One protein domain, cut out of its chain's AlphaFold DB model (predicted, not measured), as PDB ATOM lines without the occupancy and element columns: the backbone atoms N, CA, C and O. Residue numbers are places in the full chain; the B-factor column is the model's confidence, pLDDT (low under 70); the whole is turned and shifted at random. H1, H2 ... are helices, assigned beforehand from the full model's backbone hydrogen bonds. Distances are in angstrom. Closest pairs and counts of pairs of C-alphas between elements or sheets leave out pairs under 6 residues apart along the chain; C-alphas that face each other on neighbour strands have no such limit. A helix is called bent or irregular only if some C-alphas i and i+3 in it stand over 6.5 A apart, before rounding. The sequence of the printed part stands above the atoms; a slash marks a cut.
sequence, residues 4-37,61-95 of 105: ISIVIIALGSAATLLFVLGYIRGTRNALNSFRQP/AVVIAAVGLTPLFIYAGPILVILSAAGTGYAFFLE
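AT A GLANCE: This is residues 4 to 37 and 61 to 95 of the 105 residues of an uncharacterized protein of Oleomonas sp. K1W22B-8 (UniProt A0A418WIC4). Look first for two long helices side by side, H1 and H3, running the same way at a small angle to each other; the short helix H2 folds back on residues 73 to 77 of H3, on the side away from H1. The far end of H1 and the tail after it, residues 30 to 37, stick out and lengthen a rod-like outline, whose C-alphas span 58 by 26 by 13 A. The printed part has 69 residues with three named helices, H1, H2 and H3 in that order along the chain, and no named strand; the class is all helix. The whole is only just loose, close to extended, with a radius of gyration of the C-alphas of 16.4 A.

IN THESE COORDINATES: Find C-alpha 4 at (143.025, 145.635, 119.411), where H1, the longest helix, begins; it covers residues 4 to 34, measures 44.5 A from first to last C-alpha, and ends at C-alpha 34 at (138.295, 123.569, 157.723). Go next to residues 71 to 94 for H3, 36.3 A long, whose last C-alpha, that of Leu 94, stands at (150.733, 132.935, 146.161). H3 is neither bent nor irregular, but only just: C-alphas 74 and 77 are 6.0 A apart. Just before it, residues 61 to 66 form H2, 8.6 A long.

HOW THE PARTS SIT: Start from H1 and look across to H3: the two touch, and their closest C-alphas, those of Phe 19 and Gly 89, are 3.7 A apart. Their lines stand at a shallow tilt of 26 degrees, and they run the same way. From H3 move on to H2, which touches residues 73 to 77 of H3 alone; the closest C-alphas, those of Ala 66 and Phe 73, are 6.2 A apart. H2 and H3 run opposite ways at a shallow tilt of 28 degrees and form a helical hairpin. H1 and H2 are apart. In the backbones of H1 and H2, every O i to N i+4 pair is within hydrogen-bond range, while in H3 15 of 20 are.

THE WHOLE: The two C-alphas farthest apart, those of Pro 37 and Leu 69, are 57.5 A from each other. Without residues 30 to 37, which stand free and of which 30 to 34 belong to H1, the body spans 45 by 25 by 13 A. Residues 38 to 60 are cut out and not printed, and C-alphas 37 and 61 are 45.2 A apart across the cut; the link from H1 to H2 runs across it. The link from H2 to H3 is tight, with 4 residues. In the B-factor column you will find a mean pLDDT of 85.4 for the printed part of this model; residues 36 to 37 and residue 95 are under 70.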
ATOM      1  N   ILE A   4     143.124 145.236 117.999       85.75
ATOM      2  CA  ILE A   4     143.025 145.635 119.411       85.75
ATOM      3  C   ILE A   4     141.956 144.810 120.141       85.75
ATOM      4  O   ILE A   4     142.197 144.300 121.231       85.75
ATOM      5  N   SER A   5     140.787 144.624 119.524       85.06
ATOM      6  CA  SER A   5     139.699 143.834 120.109       85.06
ATOM      7  C   SER A   5     140.088 142.363 120.269       85.06
ATOM      8  O   SER A   5     139.772 141.764 121.291       85.06
ATOM      9  N   ILE A   6     140.808 141.793 119.295       91.00
ATOM     10  CA  ILE A   6     141.289 140.402 119.361       91.00
ATOM     11  C   ILE A   6     142.268 140.233 120.527       91.00
ATOM     12  O   ILE A   6     142.135 139.289 121.301       91.00
ATOM     13  N   VAL A   7     143.209 141.169 120.691       90.00
ATOM     14  CA  VAL A   7     144.180 141.146 121.795       90.00
ATOM     15  C   VAL A   7     143.478 141.245 123.152       90.00
ATOM     16  O   VAL A   7     143.770 140.448 124.039       90.00
ATOM     17  N   ILE A   8     142.515 142.161 123.306       89.94
ATOM     18  CA  ILE A   8     141.742 142.311 124.552       89.94
ATOM     19  C   ILE A   8     140.980 141.024 124.878       89.94
ATOM     20  O   ILE A   8     141.010 140.572 126.019       89.94
ATOM     21  N   ILE A   9     140.329 140.410 123.890       90.81
ATOM     22  CA  ILE A   9     139.569 139.169 124.093       90.81
ATOM     23  C   ILE A   9     140.503 138.013 124.467       90.81
ATOM     24  O   ILE A   9     140.197 137.260 125.395       90.81
ATOM     25  N   ALA A  10     141.643 137.875 123.787       93.06
ATOM     26  CA  ALA A  10     142.613 136.820 124.069       93.06
ATOM     27  C   ALA A  10     143.198 136.955 125.484       93.06
ATOM     28  O   ALA A  10     143.187 135.992 126.254       93.06
ATOM     29  N   LEU A  11     143.644 138.160 125.856       92.06
ATOM     30  CA  LEU A  11     144.173 138.443 127.191       92.06
ATOM     31  C   LEU A  11     143.101 138.304 128.275       92.06
ATOM     32  O   LEU A  11     143.373 137.731 129.327       92.06
ATOM     33  N   GLY A  12     141.878 138.769 128.013       89.44
ATOM     34  CA  GLY A  12     140.747 138.604 128.922       89.44
ATOM     35  C   GLY A  12     140.421 137.144 129.174       89.44
ATOM     36  O   GLY A  12     140.324 136.739 130.327       89.44
ATOM     37  N   SER A  13     140.374 136.330 128.120       93.00
ATOM     38  CA  SER A  13     140.149 134.888 128.246       93.00
ATOM     39  C   SER A  13     141.244 134.217 129.082       93.00
ATOM     40  O   SER A  13     140.942 133.432 129.979       93.00
ATOM     41  N   ALA A  14     142.515 134.566 128.846       93.31
ATOM     42  CA  ALA A  14     143.637 134.043 129.625       93.31
ATOM     43  C   ALA A  14     143.568 134.461 131.107       93.31
ATOM     44  O   ALA A  14     143.744 133.621 131.991       93.31
ATOM     45  N   ALA A  15     143.257 135.729 131.390       90.81
ATOM     46  CA  ALA A  15     143.102 136.228 132.755       90.81
ATOM     47  C   ALA A  15     141.913 135.579 133.477       90.81
ATOM     48  O   ALA A  15     142.032 135.221 134.647       90.81
ATOM     49  N   THR A  16     140.791 135.359 132.784       91.56
ATOM     50  CA  THR A  16     139.641 134.631 133.336       91.56
ATOM     51  C   THR A  16     140.009 133.193 133.685       91.56
ATOM     52  O   THR A  16     139.670 132.733 134.772       91.56
ATOM     53  N   LEU A  17     140.740 132.486 132.818       93.75
ATOM     54  CA  LEU A  17     141.209 131.132 133.124       93.75
ATOM     55  C   LEU A  17     142.127 131.117 134.350       93.75
ATOM     56  O   LEU A  17     141.950 130.280 135.234       93.75
ATOM     57  N   LEU A  18     143.065 132.064 134.432       92.81
ATOM     58  CA  LEU A  18     143.959 132.205 135.580       92.81
ATOM     59  C   LEU A  18     143.161 132.446 136.870       92.81
ATOM     60  O   LEU A  18     143.388 131.758 137.866       92.81
ATOM     61  N   PHE A  19     142.179 133.348 136.828       90.44
ATOM     62  CA  PHE A  19     141.279 133.618 137.946       90.44
ATOM     63  C   PHE A  19     140.496 132.377 138.381       90.44
ATOM     64  O   PHE A  19     140.498 132.038 139.561       90.44
ATOM     65  N   VAL A  20     139.870 131.660 137.443       92.69
ATOM     66  CA  VAL A  20     139.083 130.452 137.743       92.69
ATOM     67  C   VAL A  20     139.960 129.363 138.363       92.69
ATOM     68  O   VAL A  20     139.576 128.760 139.365       92.69
ATOM     69  N   LEU A  21     141.152 129.123 137.813       92.31
ATOM     70  CA  LEU A  21     142.081 128.126 138.348       92.31
ATOM     71  C   LEU A  21     142.582 128.506 139.748       92.31
ATOM     72  O   LEU A  21     142.620 127.647 140.633       92.31
ATOM     73  N   GLY A  22     142.912 129.784 139.957       89.06
ATOM     74  CA  GLY A  22     143.277 130.324 141.266       89.06
ATOM     75  C   GLY A  22     142.146 130.146 142.273       89.06
ATOM     76  O   GLY A  22     142.349 129.552 143.327       89.06
ATOM     77  N   TYR A  23     140.926 130.542 141.910       87.81
ATOM     78  CA  TYR A  23     139.741 130.425 142.757       87.81
ATOM     79  C   TYR A  23     139.431 128.974 143.155       87.81
ATOM     80  O   TYR A  23     139.164 128.690 144.324       87.81
ATOM     81  N   ILE A  24     139.511 128.029 142.211       91.00
ATOM     82  CA  ILE A  24     139.310 126.601 142.499       91.00
ATOM     83  C   ILE A  24     140.373 126.100 143.485       91.00
ATOM     84  O   ILE A  24     140.043 125.380 144.431       91.00
ATOM     85  N   ARG A  25     141.642 126.473 143.285       88.06
ATOM     86  CA  ARG A  25     142.745 126.106 144.186       88.06
ATOM     87  C   ARG A  25     142.558 126.711 145.579       88.06
ATOM     88  O   ARG A  25     142.627 125.968 146.555       88.06
ATOM     89  N   GLY A  26     142.285 128.012 145.668       85.12
ATOM     90  CA  GLY A  26     142.055 128.727 146.925       85.12
ATOM     91  C   GLY A  26     140.884 128.134 147.708       85.12
ATOM     92  O   GLY A  26     141.028 127.783 148.876       85.12
ATOM     93  N   THR A  27     139.760 127.874 147.033       86.56
ATOM     94  CA  THR A  27     138.576 127.257 147.654       86.56
ATOM     95  C   THR A  27     138.867 125.843 148.165       86.56
ATOM     96  O   THR A  27     138.459 125.485 149.270       86.56
ATOM     97  N   ARG A  28     139.606 125.027 147.397       87.00
ATOM     98  CA  ARG A  28     140.038 123.689 147.843       87.00
ATOM     99  C   ARG A  28     140.962 123.764 149.057       87.00
ATOM    100  O   ARG A  28     140.810 122.958 149.972       87.00
ATOM    101  N   ASN A  29     141.892 124.716 149.076       82.94
ATOM    102  CA  ASN A  29     142.786 124.933 150.210       82.94
ATOM    103  C   ASN A  29     142.003 125.346 151.460       82.94
ATOM    104  O   ASN A  29     142.169 124.708 152.496       82.94
ATOM    105  N   ALA A  30     141.095 126.318 151.348       79.56
ATOM    106  CA  ALA A  30     140.235 126.744 152.447       79.56
ATOM    107  C   ALA A  30     139.397 125.578 152.999       79.56
ATOM    108  O   ALA A  30     139.383 125.339 154.204       79.56
ATOM    109  N   LEU A  31     138.767 124.785 152.122       82.38
ATOM    110  CA  LEU A  31     137.967 123.628 152.533       82.38
ATOM    111  C   LEU A  31     138.803 122.551 153.242       82.38
ATOM    112  O   LEU A  31     138.327 121.924 154.189       82.38
ATOM    113  N   ASN A  32     140.048 122.340 152.810       81.38
ATOM    114  CA  ASN A  32     140.975 121.421 153.472       81.38
ATOM    115  C   ASN A  32     141.441 121.945 154.838       81.38
ATOM    116  O   ASN A  32     141.653 121.136 155.741       81.38
ATOM    117  N   SER A  33     141.578 123.263 155.006       70.75
ATOM    118  CA  SER A  33     141.878 123.881 156.303       70.75
ATOM    119  C   SER A  33     140.727 123.697 157.296       70.75
ATOM    120  O   SER A  33     140.976 123.333 158.437       70.75
ATOM    121  N   PHE A  34     139.465 123.821 156.861       70.81
ATOM    122  CA  PHE A  34     138.295 123.569 157.723       70.81
ATOM    123  C   PHE A  34     138.157 122.114 158.191       70.81
ATOM    124  O   PHE A  34     137.514 121.847 159.202       70.81
ATOM    125  N   ARG A  35     138.723 121.158 157.446       72.38
ATOM    126  CA  ARG A  35     138.680 119.728 157.791       72.38
ATOM    127  C   ARG A  35     139.784 119.302 158.759       72.38
ATOM    128  O   ARG A  35     139.763 118.151 159.185       72.38
ATOM    129  N   GLN A  36     140.736 120.177 159.090       64.44
ATOM    130  CA  GLN A  36     141.760 119.896 160.096       64.44
ATOM    131  C   GLN A  36     141.245 120.309 161.481       64.44
ATOM    132  O   GLN A  36     140.993 121.492 161.708       64.44
ATOM    133  N   PRO A  37     141.062 119.359 162.412       56.00
ATOM    134  CA  PRO A  37     140.687 119.673 163.774       56.00
ATOM    135  C   PRO A  37     141.954 120.031 164.543       56.00
ATOM    136  O   PRO A  37     142.572 119.148 165.111       56.00
ATOM    137  N   ALA A  61     139.014 155.895 138.786       87.00
ATOM    138  CA  ALA A  61     138.382 157.205 138.630       87.00
ATOM    139  C   ALA A  61     139.108 158.088 137.599       87.00
ATOM    140  O   ALA A  61     138.458 158.715 136.762       87.00
ATOM    141  N   VAL A  62     140.447 158.092 137.611       87.56
ATOM    142  CA  VAL A  62     141.267 158.824 136.630       87.56
ATOM    143  C   VAL A  62     141.033 158.297 135.218       87.56
ATOM    144  O   VAL A  62     140.831 159.089 134.299       87.56
ATOM    145  N   VAL A  63     141.017 156.973 135.034       85.19
ATOM    146  CA  VAL A  63     140.783 156.369 133.715       85.19
ATOM    147  C   VAL A  63     139.392 156.705 133.184       85.19
ATOM    148  O   VAL A  63     139.272 157.062 132.015       85.19
ATOM    149  N   ILE A  64     138.362 156.666 134.034       84.94
ATOM    150  CA  ILE A  64     136.990 157.039 133.656       84.94
ATOM    151  C   ILE A  64     136.916 158.521 133.267       84.94
ATOM    152  O   ILE A  64     136.364 158.848 132.218       84.94
ATOM    153  N   ALA A  65     137.503 159.417 134.066       85.81
ATOM    154  CA  ALA A  65     137.524 160.849 133.765       85.81
ATOM    155  C   ALA A  65     138.253 161.152 132.442       85.81
ATOM    156  O   ALA A  65     137.825 162.008 131.667       85.81
ATOM    157  N   ALA A  66     139.321 160.408 132.147       86.19
ATOM    158  CA  ALA A  66     140.121 160.587 130.944       86.19
ATOM    159  C   ALA A  66     139.411 160.145 129.645       86.19
ATOM    160  O   ALA A  66     139.800 160.596 128.564       86.19
ATOM    161  N   VAL A  67     138.327 159.356 129.725       84.75
ATOM    162  CA  VAL A  67     137.487 159.000 128.559       84.75
ATOM    163  C   VAL A  67     136.936 160.242 127.852       84.75
ATOM    164  O   VAL A  67     136.839 160.250 126.627       84.75
ATOM    165  N   GLY A  68     136.636 161.310 128.598       81.94
ATOM    166  CA  GLY A  68     136.161 162.574 128.028       81.94
ATOM    167  C   GLY A  68     137.228 163.374 127.270       81.94
ATOM    168  O   GLY A  68     136.878 164.252 126.488       81.94
ATOM    169  N   LEU A  69     138.518 163.077 127.477       88.00
ATOM    170  CA  LEU A  69     139.634 163.780 126.830       88.00
ATOM    171  C   LEU A  69     140.048 163.113 125.517       88.00
ATOM    172  O   LEU A  69     140.387 163.793 124.551       88.00
ATOM    173  N   THR A  70     140.055 161.779 125.479       84.56
ATOM    174  CA  THR A  70     140.413 161.031 124.272       84.56
ATOM    175  C   THR A  70     139.734 159.661 124.222       84.56
ATOM    176  O   THR A  70     139.711 158.939 125.223       84.56
ATOM    177  N   PRO A  71     139.240 159.241 123.038       81.94
ATOM    178  CA  PRO A  71     138.563 157.958 122.857       81.94
ATOM    179  C   PRO A  71     139.482 156.745 123.079       81.94
ATOM    180  O   PRO A  71     138.990 155.630 123.236       81.94
ATOM    181  N   LEU A  72     140.808 156.932 123.134       83.38
ATOM    182  CA  LEU A  72     141.749 155.852 123.458       83.38
ATOM    183  C   LEU A  72     141.541 155.297 124.876       83.38
ATOM    184  O   LEU A  72     141.763 154.106 125.096       83.38
ATOM    185  N   PHE A  73     141.060 156.110 125.822       83.94
ATOM    186  CA  PHE A  73     140.813 155.665 127.200       83.94
ATOM    187  C   PHE A  73     139.656 154.667 127.327       83.94
ATOM    188  O   PHE A  73     139.587 153.948 128.321       83.94
ATOM    189  N   ILE A  74     138.813 154.519 126.298       83.94
ATOM    190  CA  ILE A  74     137.792 153.461 126.250       83.94
ATOM    191  C   ILE A  74     138.447 152.071 126.359       83.94
ATOM    192  O   ILE A  74     137.887 151.169 126.977       83.94
ATOM    193  N   TYR A  75     139.664 151.899 125.826       85.12
ATOM    194  CA  TYR A  75     140.400 150.632 125.899       85.12
ATOM    195  C   TYR A  75     141.116 150.409 127.237       85.12
ATOM    196  O   TYR A  75     141.460 149.272 127.558       85.12
ATOM    197  N   ALA A  76     141.312 151.457 128.040       85.44
ATOM    198  CA  ALA A  76     141.948 151.333 129.348       85.44
ATOM    199  C   ALA A  76     141.054 150.581 130.348       85.44
ATOM    200  O   ALA A  76     141.567 149.810 131.154       85.44
ATOM    201  N   GLY A  77     139.726 150.725 130.251       83.12
ATOM    202  CA  GLY A  77     138.769 149.983 131.083       83.12
ATOM    203  C   GLY A  77     138.936 148.459 130.978       83.12
ATOM    204  O   GLY A  77     139.214 147.813 131.988       83.12
ATOM    205  N   PRO A  78     138.843 147.865 129.771       85.81
ATOM    206  CA  PRO A  78     139.109 146.444 129.570       85.81
ATOM    207  C   PRO A  78     140.482 146.000 130.085       85.81
ATOM    208  O   PRO A  78     140.577 144.959 130.727       85.81
ATOM    209  N   ILE A  79     141.537 146.791 129.865       87.25
ATOM    210  CA  ILE A  79     142.886 146.466 130.359       87.25
ATOM    211  C   ILE A  79     142.914 146.414 131.892       87.25
ATOM    212  O   ILE A  79     143.462 145.466 132.454       87.25
ATOM    213  N   LEU A  80     142.294 147.383 132.574       86.31
ATOM    214  CA  LEU A  80     142.194 147.386 134.036       86.31
ATOM    215  C   LEU A  80     141.475 146.138 134.556       86.31
ATOM    216  O   LEU A  80     141.976 145.492 135.472       86.31
ATOM    217  N   VAL A  81     140.355 145.753 133.936       87.44
ATOM    218  CA  VAL A  81     139.608 144.540 134.313       87.44
ATOM    219  C   VAL A  81     140.475 143.286 134.171       87.44
ATOM    220  O   VAL A  81     140.497 142.448 135.072       87.44
ATOM    221  N   ILE A  82     141.223 143.170 133.070       90.00
ATOM    222  CA  ILE A  82     142.134 142.041 132.821       90.00
ATOM    223  C   ILE A  82     143.218 141.977 133.900       90.00
ATOM    224  O   ILE A  82     143.458 140.910 134.464       90.00
ATOM    225  N   LEU A  83     143.847 143.111 134.218       88.75
ATOM    226  CA  LEU A  83     144.887 143.184 135.245       88.75
ATOM    227  C   LEU A  83     144.342 142.843 136.636       88.75
ATOM    228  O   LEU A  83     144.992 142.102 137.373       88.75
ATOM    229  N   SER A  84     143.145 143.318 136.986       86.50
ATOM    230  CA  SER A  84     142.497 142.974 138.255       86.50
ATOM    231  C   SER A  84     142.176 141.481 138.344       86.50
ATOM    232  O   SER A  84     142.490 140.853 139.356       86.50
ATOM    233  N   ALA A  85     141.606 140.887 137.291       87.75
ATOM    234  CA  ALA A  85     141.307 139.455 137.253       87.75
ATOM    235  C   ALA A  85     142.584 138.600 137.336       87.75
ATOM    236  O   ALA A  85     142.645 137.645 138.108       87.75
ATOM    237  N   ALA A  86     143.629 138.973 136.594       89.44
ATOM    238  CA  ALA A  86     144.910 138.274 136.627       89.44
ATOM    239  C   ALA A  86     145.599 138.400 137.994       89.44
ATOM    240  O   ALA A  86     146.060 137.400 138.537       89.44
ATOM    241  N   GLY A  87     145.637 139.603 138.576       87.56
ATOM    242  CA  GLY A  87     146.257 139.852 139.877       87.56
ATOM    243  C   GLY A  87     145.551 139.123 141.018       87.56
ATOM    244  O   GLY A  87     146.202 138.461 141.822       87.56
ATOM    245  N   THR A  88     144.216 139.176 141.055       85.56
ATOM    246  CA  THR A  88     143.417 138.434 142.050       85.56
ATOM    247  C   THR A  88     143.542 136.923 141.870       85.56
ATOM    248  O   THR A  88     143.745 136.205 142.847       85.56
ATOM    249  N   GLY A  89     143.504 136.431 140.629       86.19
ATOM    250  CA  GLY A  89     143.748 135.023 140.326       86.19
ATOM    251  C   GLY A  89     145.126 134.559 140.790       86.19
ATOM    252  O   GLY A  89     145.244 133.511 141.418       86.19
ATOM    253  N   TYR A  90     146.159 135.361 140.525       87.12
ATOM    254  CA  TYR A  90     147.537 135.077 140.916       87.12
ATOM    255  C   TYR A  90     147.727 135.094 142.438       87.12
ATOM    256  O   TYR A  90     148.452 134.254 142.971       87.12
ATOM    257  N   ALA A  91     147.024 135.976 143.153       84.25
ATOM    258  CA  ALA A  91     147.057 136.022 144.613       84.25
ATOM    259  C   ALA A  91     146.635 134.683 145.250       84.25
ATOM    260  O   ALA A  91     147.312 134.212 146.157       84.25
ATOM    261  N   PHE A  92     145.618 134.000 144.708       82.50
ATOM    262  CA  PHE A  92     145.224 132.660 145.178       82.50
ATOM    263  C   PHE A  92     146.300 131.575 144.968       82.50
ATOM    264  O   PHE A  92     146.252 130.517 145.598       82.50
ATOM    265  N   PHE A  93     147.260 131.791 144.065       83.38
ATOM    266  CA  PHE A  93     148.402 130.885 143.901       83.38
ATOM    267  C   PHE A  93     149.534 131.186 144.880       83.38
ATOM    268  O   PHE A  93     150.214 130.247 145.298       83.38
ATOM    269  N   LEU A  94     149.724 132.464 145.213       81.00
ATOM    270  CA  LEU A  94     150.733 132.935 146.161       81.00
ATOM    271  C   LEU A  94     150.324 132.789 147.622       81.00
ATOM    272  O   LEU A  94     151.178 132.938 148.488       81.00
ATOM    273  N   GLU A  95     149.051 132.517 147.898       66.94
ATOM    274  CA  GLU A  95     148.571 132.250 149.247       66.94
ATOM    275  C   GLU A  95     149.355 131.069 149.847       66.94
ATOM    276  O   GLU A  95     149.130 129.897 149.519       66.94
TER     277      GLU A  95